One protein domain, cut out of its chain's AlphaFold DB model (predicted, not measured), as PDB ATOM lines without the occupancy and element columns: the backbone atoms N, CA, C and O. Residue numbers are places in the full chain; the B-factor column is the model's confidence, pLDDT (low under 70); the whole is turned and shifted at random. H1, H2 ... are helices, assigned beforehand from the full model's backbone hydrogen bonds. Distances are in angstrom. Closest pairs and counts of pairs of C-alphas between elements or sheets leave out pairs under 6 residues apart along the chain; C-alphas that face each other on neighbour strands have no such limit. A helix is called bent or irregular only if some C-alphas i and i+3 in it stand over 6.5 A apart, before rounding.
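This is residues 2 to 56 of the 471 residues of the protein "DUF659 domain-containing protein" of Rhizophagus clarus (UniProt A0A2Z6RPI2). One long helix, H3, makes the long axis; its residues 38 to 55, with residue 56, stick out as an arm from a small head. The head holds the first part of H3, the short helices H1 and H2, and the link of residues 22 to 29, which folds back from the end of H2 to the start of H3. The printed part has 55 residues with three named helices, in the order H1, H2, H3, and no named strand; its class is all helix. It is only just extended, close to loose, with a radius of gyration of the C-alphas of 15.4 A, and the C-alphas span 45 by 21 by 21 A.

Find C-alpha 30 at (103.899, 156.004, 148.950); from there H3, residues 30 to 55, runs 36.2 A to C-alpha 55 at (127.369, 138.736, 170.471). H3 is neither bent nor irregular, but only just: C-alphas 34 and 37 are 6.5 A apart. H1, residues 6 to 10, begins at C-alpha 6, (109.063, 158.583, 147.909). H2, residues 12 to 21, measures 14.2 A.

Look at residues 30 to 34 of H3, which alone touch H1; the closest C-alphas, those of Glu 7 and Arg 30, are 5.7 A apart. H1 and H2 are close but not clearly touching, with the C-alphas of Val 9 and Ile 15 closest at 6.9 A. H2 and H3 are apart. In H2 every O i to N i+4 pair is within hydrogen-bond range, against 19 of 22 in H3 and 0 of 1 in H1, where 2 of 2 O i to N i+3 pairs are.

The C-alphas farthest apart, those of Pro 12 and Ala 56, are 46.0 A apart. The printed part has no cut; the link H1 to H2 is tight and H2 to H3 is short. Mean pLDDT of the printed part is 80.0, and residues 2 to 4 are under 70.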
ATOM      1  N   GLY A   2     120.753 159.037 145.228       37.03
ATOM      2  CA  GLY A   2     120.437 160.212 144.394       37.03
ATOM      3  C   GLY A   2     119.197 161.050 144.747       37.03
ATOM      4  O   GLY A   2     118.518 161.478 143.822       37.03
ATOM      5  N   GLY A   3     118.881 161.278 146.030       48.12
ATOM      6  CA  GLY A   3     117.881 162.280 146.453       48.12
ATOM      7  C   GLY A   3     116.471 162.141 145.854       48.12
ATOM      8  O   GLY A   3     115.847 163.149 145.530       48.12
ATOM      9  N   ILE A   4     115.979 160.913 145.662       57.56
ATOM     10  CA  ILE A   4     114.705 160.646 144.975       57.56
ATOM     11  C   ILE A   4     113.539 160.638 145.990       57.56
ATOM     12  O   ILE A   4     113.600 159.854 146.939       57.56
ATOM     13  N   PRO A   5     112.477 161.451 145.807       74.19
ATOM     14  CA  PRO A   5     111.309 161.471 146.696       74.19
ATOM     15  C   PRO A   5     110.522 160.154 146.696       74.19
ATOM     16  O   PRO A   5     110.437 159.485 145.666       74.19
ATOM     17  N   PHE A   6     109.878 159.803 147.817       74.00
ATOM     18  CA  PHE A   6     109.063 158.583 147.909       74.00
ATOM     19  C   PHE A   6     107.850 158.600 146.970       74.00
ATOM     20  O   PHE A   6     107.384 157.533 146.585       74.00
ATOM     21  N   GLU A   7     107.374 159.772 146.534       78.31
ATOM     22  CA  GLU A   7     106.328 159.911 145.508       78.31
ATOM     23  C   GLU A   7     106.702 159.238 144.174       78.31
ATOM     24  O   GLU A   7     105.826 158.940 143.363       78.31
ATOM     25  N   VAL A   8     107.991 158.962 143.934       81.56
ATOM     26  CA  VAL A   8     108.467 158.339 142.692       81.56
ATOM     27  C   VAL A   8     107.819 156.979 142.417       81.56
ATOM     28  O   VAL A   8     107.644 156.625 141.255       81.56
ATOM     29  N   VAL A   9     107.425 156.232 143.456       82.12
ATOM     30  CA  VAL A   9     106.808 154.900 143.291       82.12
ATOM     31  C   VAL A   9     105.375 154.961 142.767       82.12
ATOM     32  O   VAL A   9     104.854 153.958 142.286       82.12
ATOM     33  N   GLU A  10     104.761 156.143 142.807       83.88
ATOM     34  CA  GLU A  10     103.433 156.410 142.253       83.88
ATOM     35  C   GLU A  10     103.511 157.115 140.886       83.88
ATOM     36  O   GLU A  10     102.485 157.386 140.260       83.88
ATOM     37  N   ASN A  11     104.720 157.400 140.386       85.69
ATOM     38  CA  ASN A  11     104.901 158.015 139.079       85.69
ATOM     39  C   ASN A  11     104.467 157.041 137.959       85.69
ATOM     40  O   ASN A  11     104.982 155.921 137.910       85.69
ATOM     41  N   PRO A  12     103.596 157.454 137.015       86.88
ATOM     42  CA  PRO A  12     103.115 156.581 135.943       86.88
ATOM     43  C   PRO A  12     104.228 155.916 135.124       86.88
ATOM     44  O   PRO A  12     104.149 154.723 134.857       86.88
ATOM     45  N   PHE A  13     105.305 156.644 134.804       85.19
ATOM     46  CA  PHE A  13     106.435 156.096 134.046       85.19
ATOM     47  C   PHE A  13     107.186 155.010 134.824       85.19
ATOM     48  O   PHE A  13     107.662 154.042 134.240       85.19
ATOM     49  N   VAL A  14     107.289 155.156 136.147       82.25
ATOM     50  CA  VAL A  14     107.952 154.179 137.024       82.25
ATOM     51  C   VAL A  14     107.076 152.943 137.207       82.25
ATOM     52  O   VAL A  14     107.581 151.822 137.199       82.25
ATOM     53  N   ILE A  15     105.761 153.129 137.322       86.00
ATOM     54  CA  ILE A  15     104.794 152.028 137.358       86.00
ATOM     55  C   ILE A  15     104.848 151.228 136.053       86.00
ATOM     56  O   ILE A  15     104.895 149.999 136.096       86.00
ATOM     57  N   ASP A  16     104.867 151.907 134.906       87.88
ATOM     58  CA  ASP A  16     104.952 151.253 133.602       87.88
ATOM     59  C   ASP A  16     106.290 150.519 133.431       87.88
ATOM     60  O   ASP A  16     106.288 149.357 133.033       87.88
ATOM     61  N   LEU A  17     107.408 151.114 133.867       88.31
ATOM     62  CA  LEU A  17     108.711 150.441 133.924       88.31
ATOM     63  C   LEU A  17     108.656 149.149 134.756       88.31
ATOM     64  O   LEU A  17     109.122 148.100 134.313       88.31
ATOM     65  N   PHE A  18     108.082 149.195 135.960       87.75
ATOM     66  CA  PHE A  18     107.959 148.006 136.804       87.75
ATOM     67  C   PHE A  18     107.062 146.933 136.178       87.75
ATOM     68  O   PHE A  18     107.371 145.749 136.308       87.75
ATOM     69  N   ARG A  19     105.998 147.325 135.470       89.00
ATOM     70  CA  ARG A  19     105.129 146.398 134.732       89.00
ATOM     71  C   ARG A  19     105.827 145.772 133.530       89.00
ATOM     72  O   ARG A  19     105.589 144.601 133.260       89.00
ATOM     73  N   GLU A  20     106.676 146.511 132.820       91.62
ATOM     74  CA  GLU A  20     107.489 145.954 131.732       91.62
ATOM     75  C   GLU A  20     108.506 144.935 132.258       91.62
ATOM     76  O   GLU A  20     108.665 143.862 131.677       91.62
ATOM     77  N   LEU A  21     109.160 145.239 133.384       91.38
ATOM     78  CA  LEU A  21     110.141 144.349 134.012       91.38
ATOM     79  C   LEU A  21     109.492 143.110 134.648       91.38
ATOM     80  O   LEU A  21     110.037 142.009 134.569       91.38
ATOM     81  N   ASN A  22     108.343 143.282 135.304       91.44
ATOM     82  CA  ASN A  22     107.571 142.207 135.909       91.44
ATOM     83  C   ASN A  22     106.070 142.560 135.908       91.44
ATOM     84  O   ASN A  22     105.592 143.214 136.837       91.44
ATOM     85  N   PRO A  23     105.291 142.058 134.933       90.19
ATOM     86  CA  PRO A  23     103.870 142.392 134.793       90.19
ATOM     87  C   PRO A  23     102.994 142.030 135.998       90.19
ATOM     88  O   PRO A  23     101.891 142.556 136.135       90.19
ATOM     89  N   SER A  24     103.456 141.116 136.861       90.62
ATOM     90  CA  SER A  24     102.732 140.698 138.071       90.62
ATOM     91  C   SER A  24     103.094 141.521 139.310       90.62
ATOM     92  O   SER A  24     102.457 141.369 140.351       90.62
ATOM     93  N   TYR A  25     104.121 142.369 139.232       88.44
ATOM     94  CA  TYR A  25     104.543 143.204 140.348       88.44
ATOM     95  C   TYR A  25     103.694 144.476 140.422       88.44
ATOM     96  O   TYR A  25     103.575 145.228 139.456       88.44
ATOM     97  N   VAL A  26     103.120 144.727 141.598       87.19
ATOM     98  CA  VAL A  26     102.399 145.964 141.905       87.19
ATOM     99  C   VAL A  26     103.237 146.738 142.922       87.19
ATOM    100  O   VAL A  26     103.392 146.253 144.048       87.19
ATOM    101  N   PRO A  27     103.804 147.902 142.556       85.56
ATOM    102  CA  PRO A  27     104.575 148.697 143.499       85.56
ATOM    103  C   PRO A  27     103.685 149.172 144.663       85.56
ATOM    104  O   PRO A  27     102.487 149.407 144.473       85.56
ATOM    105  N   PRO A  28     104.239 149.294 145.883       87.06
ATOM    106  CA  PRO A  28     103.495 149.793 147.035       87.06
ATOM    107  C   PRO A  28     103.098 151.261 146.835       87.06
ATOM    108  O   PRO A  28     103.794 152.009 146.149       87.06
ATOM    109  N   SER A  29     102.020 151.699 147.494       87.25
ATOM    110  CA  SER A  29     101.736 153.136 147.597       87.25
ATOM    111  C   SER A  29     102.832 153.844 148.388       87.25
ATOM    112  O   SER A  29     103.499 153.223 149.224       87.25
ATOM    113  N   ARG A  30     102.968 155.157 148.196       84.44
ATOM    114  CA  ARG A  30     103.899 156.004 148.950       84.44
ATOM    115  C   ARG A  30     103.734 155.799 150.455       84.44
ATOM    116  O   ARG A  30     104.713 155.534 151.138       84.44
ATOM    117  N   THR A  31     102.493 155.825 150.945       83.00
ATOM    118  CA  THR A  31     102.158 155.584 152.358       83.00
ATOM    119  C   THR A  31     102.566 154.183 152.815       83.00
ATOM    120  O   THR A  31     103.157 154.026 153.877       83.00
ATOM    121  N   THR A  32     102.314 153.149 152.002       85.50
ATOM    122  CA  THR A  32     102.720 151.773 152.336       85.50
ATOM    123  C   THR A  32     104.240 151.641 152.406       85.50
ATOM    124  O   THR A  32     104.760 150.948 153.280       85.50
ATOM    125  N   LEU A  33     104.955 152.305 151.497       80.44
ATOM    126  CA  LEU A  33     106.409 152.318 151.465       80.44
ATOM    127  C   LEU A  33     106.990 153.046 152.683       80.44
ATOM    128  O   LEU A  33     107.840 152.480 153.366       80.44
ATOM    129  N   SER A  34     106.518 154.261 152.974       76.94
ATOM    130  CA  SER A  34     107.084 155.119 154.018       76.94
ATOM    131  C   SER A  34     106.681 154.719 155.436       76.94
ATOM    132  O   SER A  34     107.510 154.789 156.336       76.94
ATOM    133  N   GLU A  35     105.426 154.316 155.656       77.81
ATOM    134  CA  GLU A  35     104.887 154.090 157.007       77.81
ATOM    135  C   GLU A  35     104.897 152.621 157.436       77.81
ATOM    136  O   GLU A  35     104.886 152.337 158.631       77.81
ATOM    137  N   ARG A  36     104.898 151.676 156.485       82.81
ATOM    138  CA  ARG A  36     104.864 150.241 156.801       82.81
ATOM    139  C   ARG A  36     106.158 149.541 156.429       82.81
ATOM    140  O   ARG A  36     106.847 149.063 157.318       82.81
ATOM    141  N   LEU A  37     106.502 149.490 155.142       81.44
ATOM    142  CA  LEU A  37     107.657 148.714 154.674       81.44
ATOM    143  C   LEU A  37     108.974 149.253 155.236       81.44
ATOM    144  O   LEU A  37     109.790 148.473 155.715       81.44
ATOM    145  N   LEU A  38     109.163 150.575 155.237       78.75
ATOM    146  CA  LEU A  38     110.358 151.188 155.814       78.75
ATOM    147  C   LEU A  38     110.438 150.969 157.331       78.75
ATOM    148  O   LEU A  38     111.521 150.726 157.851       78.75
ATOM    149  N   SER A  39     109.309 151.023 158.041       76.81
ATOM    150  CA  SER A  39     109.265 150.771 159.487       76.81
ATOM    151  C   SER A  39     109.497 149.298 159.840       76.81
ATOM    152  O   SER A  39     110.224 149.017 160.788       76.81
ATOM    153  N   GLU A  40     108.929 148.363 159.073       79.69
ATOM    154  CA  GLU A  40     109.179 146.921 159.199       79.69
ATOM    155  C   GLU A  40     110.655 146.600 158.939       79.69
ATOM    156  O   GLU A  40     111.280 145.894 159.730       79.69
ATOM    157  N   GLU A  41     111.234 147.169 157.879       79.19
ATOM    158  CA  GLU A  41     112.643 146.972 157.541       79.19
ATOM    159  C   GLU A  41     113.571 147.619 158.575       79.19
ATOM    160  O   GLU A  41     114.539 146.997 159.005       79.19
ATOM    161  N   ALA A  42     113.248 148.821 159.063       71.56
ATOM    162  CA  ALA A  42     113.989 149.458 160.148       71.56
ATOM    163  C   ALA A  42     113.951 148.615 161.432       71.56
ATOM    164  O   ALA A  42     114.978 148.460 162.088       71.56
ATOM    165  N   ALA A  43     112.801 148.027 161.778       71.88
ATOM    166  CA  ALA A  43     112.686 147.126 162.922       71.88
ATOM    167  C   ALA A  43     113.480 145.824 162.716       71.88
ATOM    168  O   ALA A  43     114.148 145.360 163.641       71.88
ATOM    169  N   ARG A  44     113.452 145.251 161.503       85.69
ATOM    170  CA  ARG A  44     114.245 144.067 161.137       85.69
ATOM    171  C   ARG A  44     115.741 144.339 161.294       85.69
ATOM    172  O   ARG A  44     116.415 143.588 161.994       85.69
ATOM    173  N   VAL A  45     116.230 145.432 160.706       72.81
ATOM    174  CA  VAL A  45     117.631 145.867 160.796       72.81
ATOM    175  C   VAL A  45     118.011 146.197 162.240       72.81
ATOM    176  O   VAL A  45     119.082 145.809 162.687       72.81
ATOM    177  N   GLN A  46     117.134 146.843 163.014       73.31
ATOM    178  CA  GLN A  46     117.398 147.131 164.427       73.31
ATOM    179  C   GLN A  46     117.554 145.852 165.261       73.31
ATOM    180  O   GLN A  46     118.425 145.795 166.126       73.31
ATOM    181  N   ASN A  47     116.736 144.829 165.004       74.12
ATOM    182  CA  ASN A  47     116.867 143.534 165.672       74.12
ATOM    183  C   ASN A  47     118.163 142.816 165.277       74.12
ATOM    184  O   ASN A  47     118.820 142.241 166.137       74.12
ATOM    185  N   GLU A  48     118.545 142.873 163.999       75.19
ATOM    186  CA  GLU A  48     119.815 142.327 163.504       75.19
ATOM    187  C   GLU A  48     121.011 143.015 164.181       75.19
ATOM    188  O   GLU A  48     121.838 142.343 164.789       75.19
ATOM    189  N   ILE A  49     121.015 144.353 164.229       74.56
ATOM    190  CA  ILE A  49     122.028 145.146 164.940       74.56
ATOM    191  C   ILE A  49     122.080 144.785 166.430       74.56
ATOM    192  O   ILE A  49     123.165 144.647 166.990       74.56
ATOM    193  N   ASN A  50     120.931 144.639 167.096       74.56
ATOM    194  CA  ASN A  50     120.900 144.279 168.515       74.56
ATOM    195  C   ASN A  50     121.500 142.887 168.753       74.56
ATOM    196  O   ASN A  50     122.312 142.736 169.661       74.56
ATOM    197  N   ASN A  51     121.167 141.902 167.913       80.31
ATOM    198  CA  ASN A  51     121.750 140.561 167.986       80.31
ATOM    199  C   ASN A  51     123.270 140.590 167.752       80.31
ATOM    200  O   ASN A  51     124.017 139.909 168.457       80.31
ATOM    201  N   ASP A  52     123.746 141.398 166.805       77.81
ATOM    202  CA  ASP A  52     125.180 141.565 166.559       77.81
ATOM    203  C   ASP A  52     125.880 142.191 167.775       77.81
ATOM    204  O   ASP A  52     126.914 141.696 168.221       77.81
ATOM    205  N   LEU A  53     125.294 143.230 168.378       75.50
ATOM    206  CA  LEU A  53     125.820 143.884 169.584       75.50
ATOM    207  C   LEU A  53     125.781 142.975 170.824       75.50
ATOM    208  O   LEU A  53     126.651 143.061 171.701       75.50
ATOM    209  N   GLU A  54     124.791 142.089 170.918       79.31
ATOM    210  CA  GLU A  54     124.705 141.083 171.973       79.31
ATOM    211  C   GLU A  54     125.852 140.067 171.894       79.31
ATOM    212  O   GLU A  54     126.391 139.695 172.938       79.31
ATOM    213  N   ASN A  55     126.283 139.696 170.688       82.56
ATOM    214  CA  ASN A  55     127.369 138.736 170.471       82.56
ATOM    215  C   ASN A  55     128.756 139.384 170.327       82.56
ATOM    216  O   ASN A  55     129.770 138.687 170.380       82.56
ATOM    217  N   ALA A  56     128.821 140.701 170.137       80.25
ATOM    218  CA  ALA A  56     130.077 141.410 169.957       80.25
ATOM    219  C   ALA A  56     130.865 141.571 171.266       80.25
ATOM    220  O   ALA A  56     130.320 141.872 172.330       80.25
TER     221      ALA A  56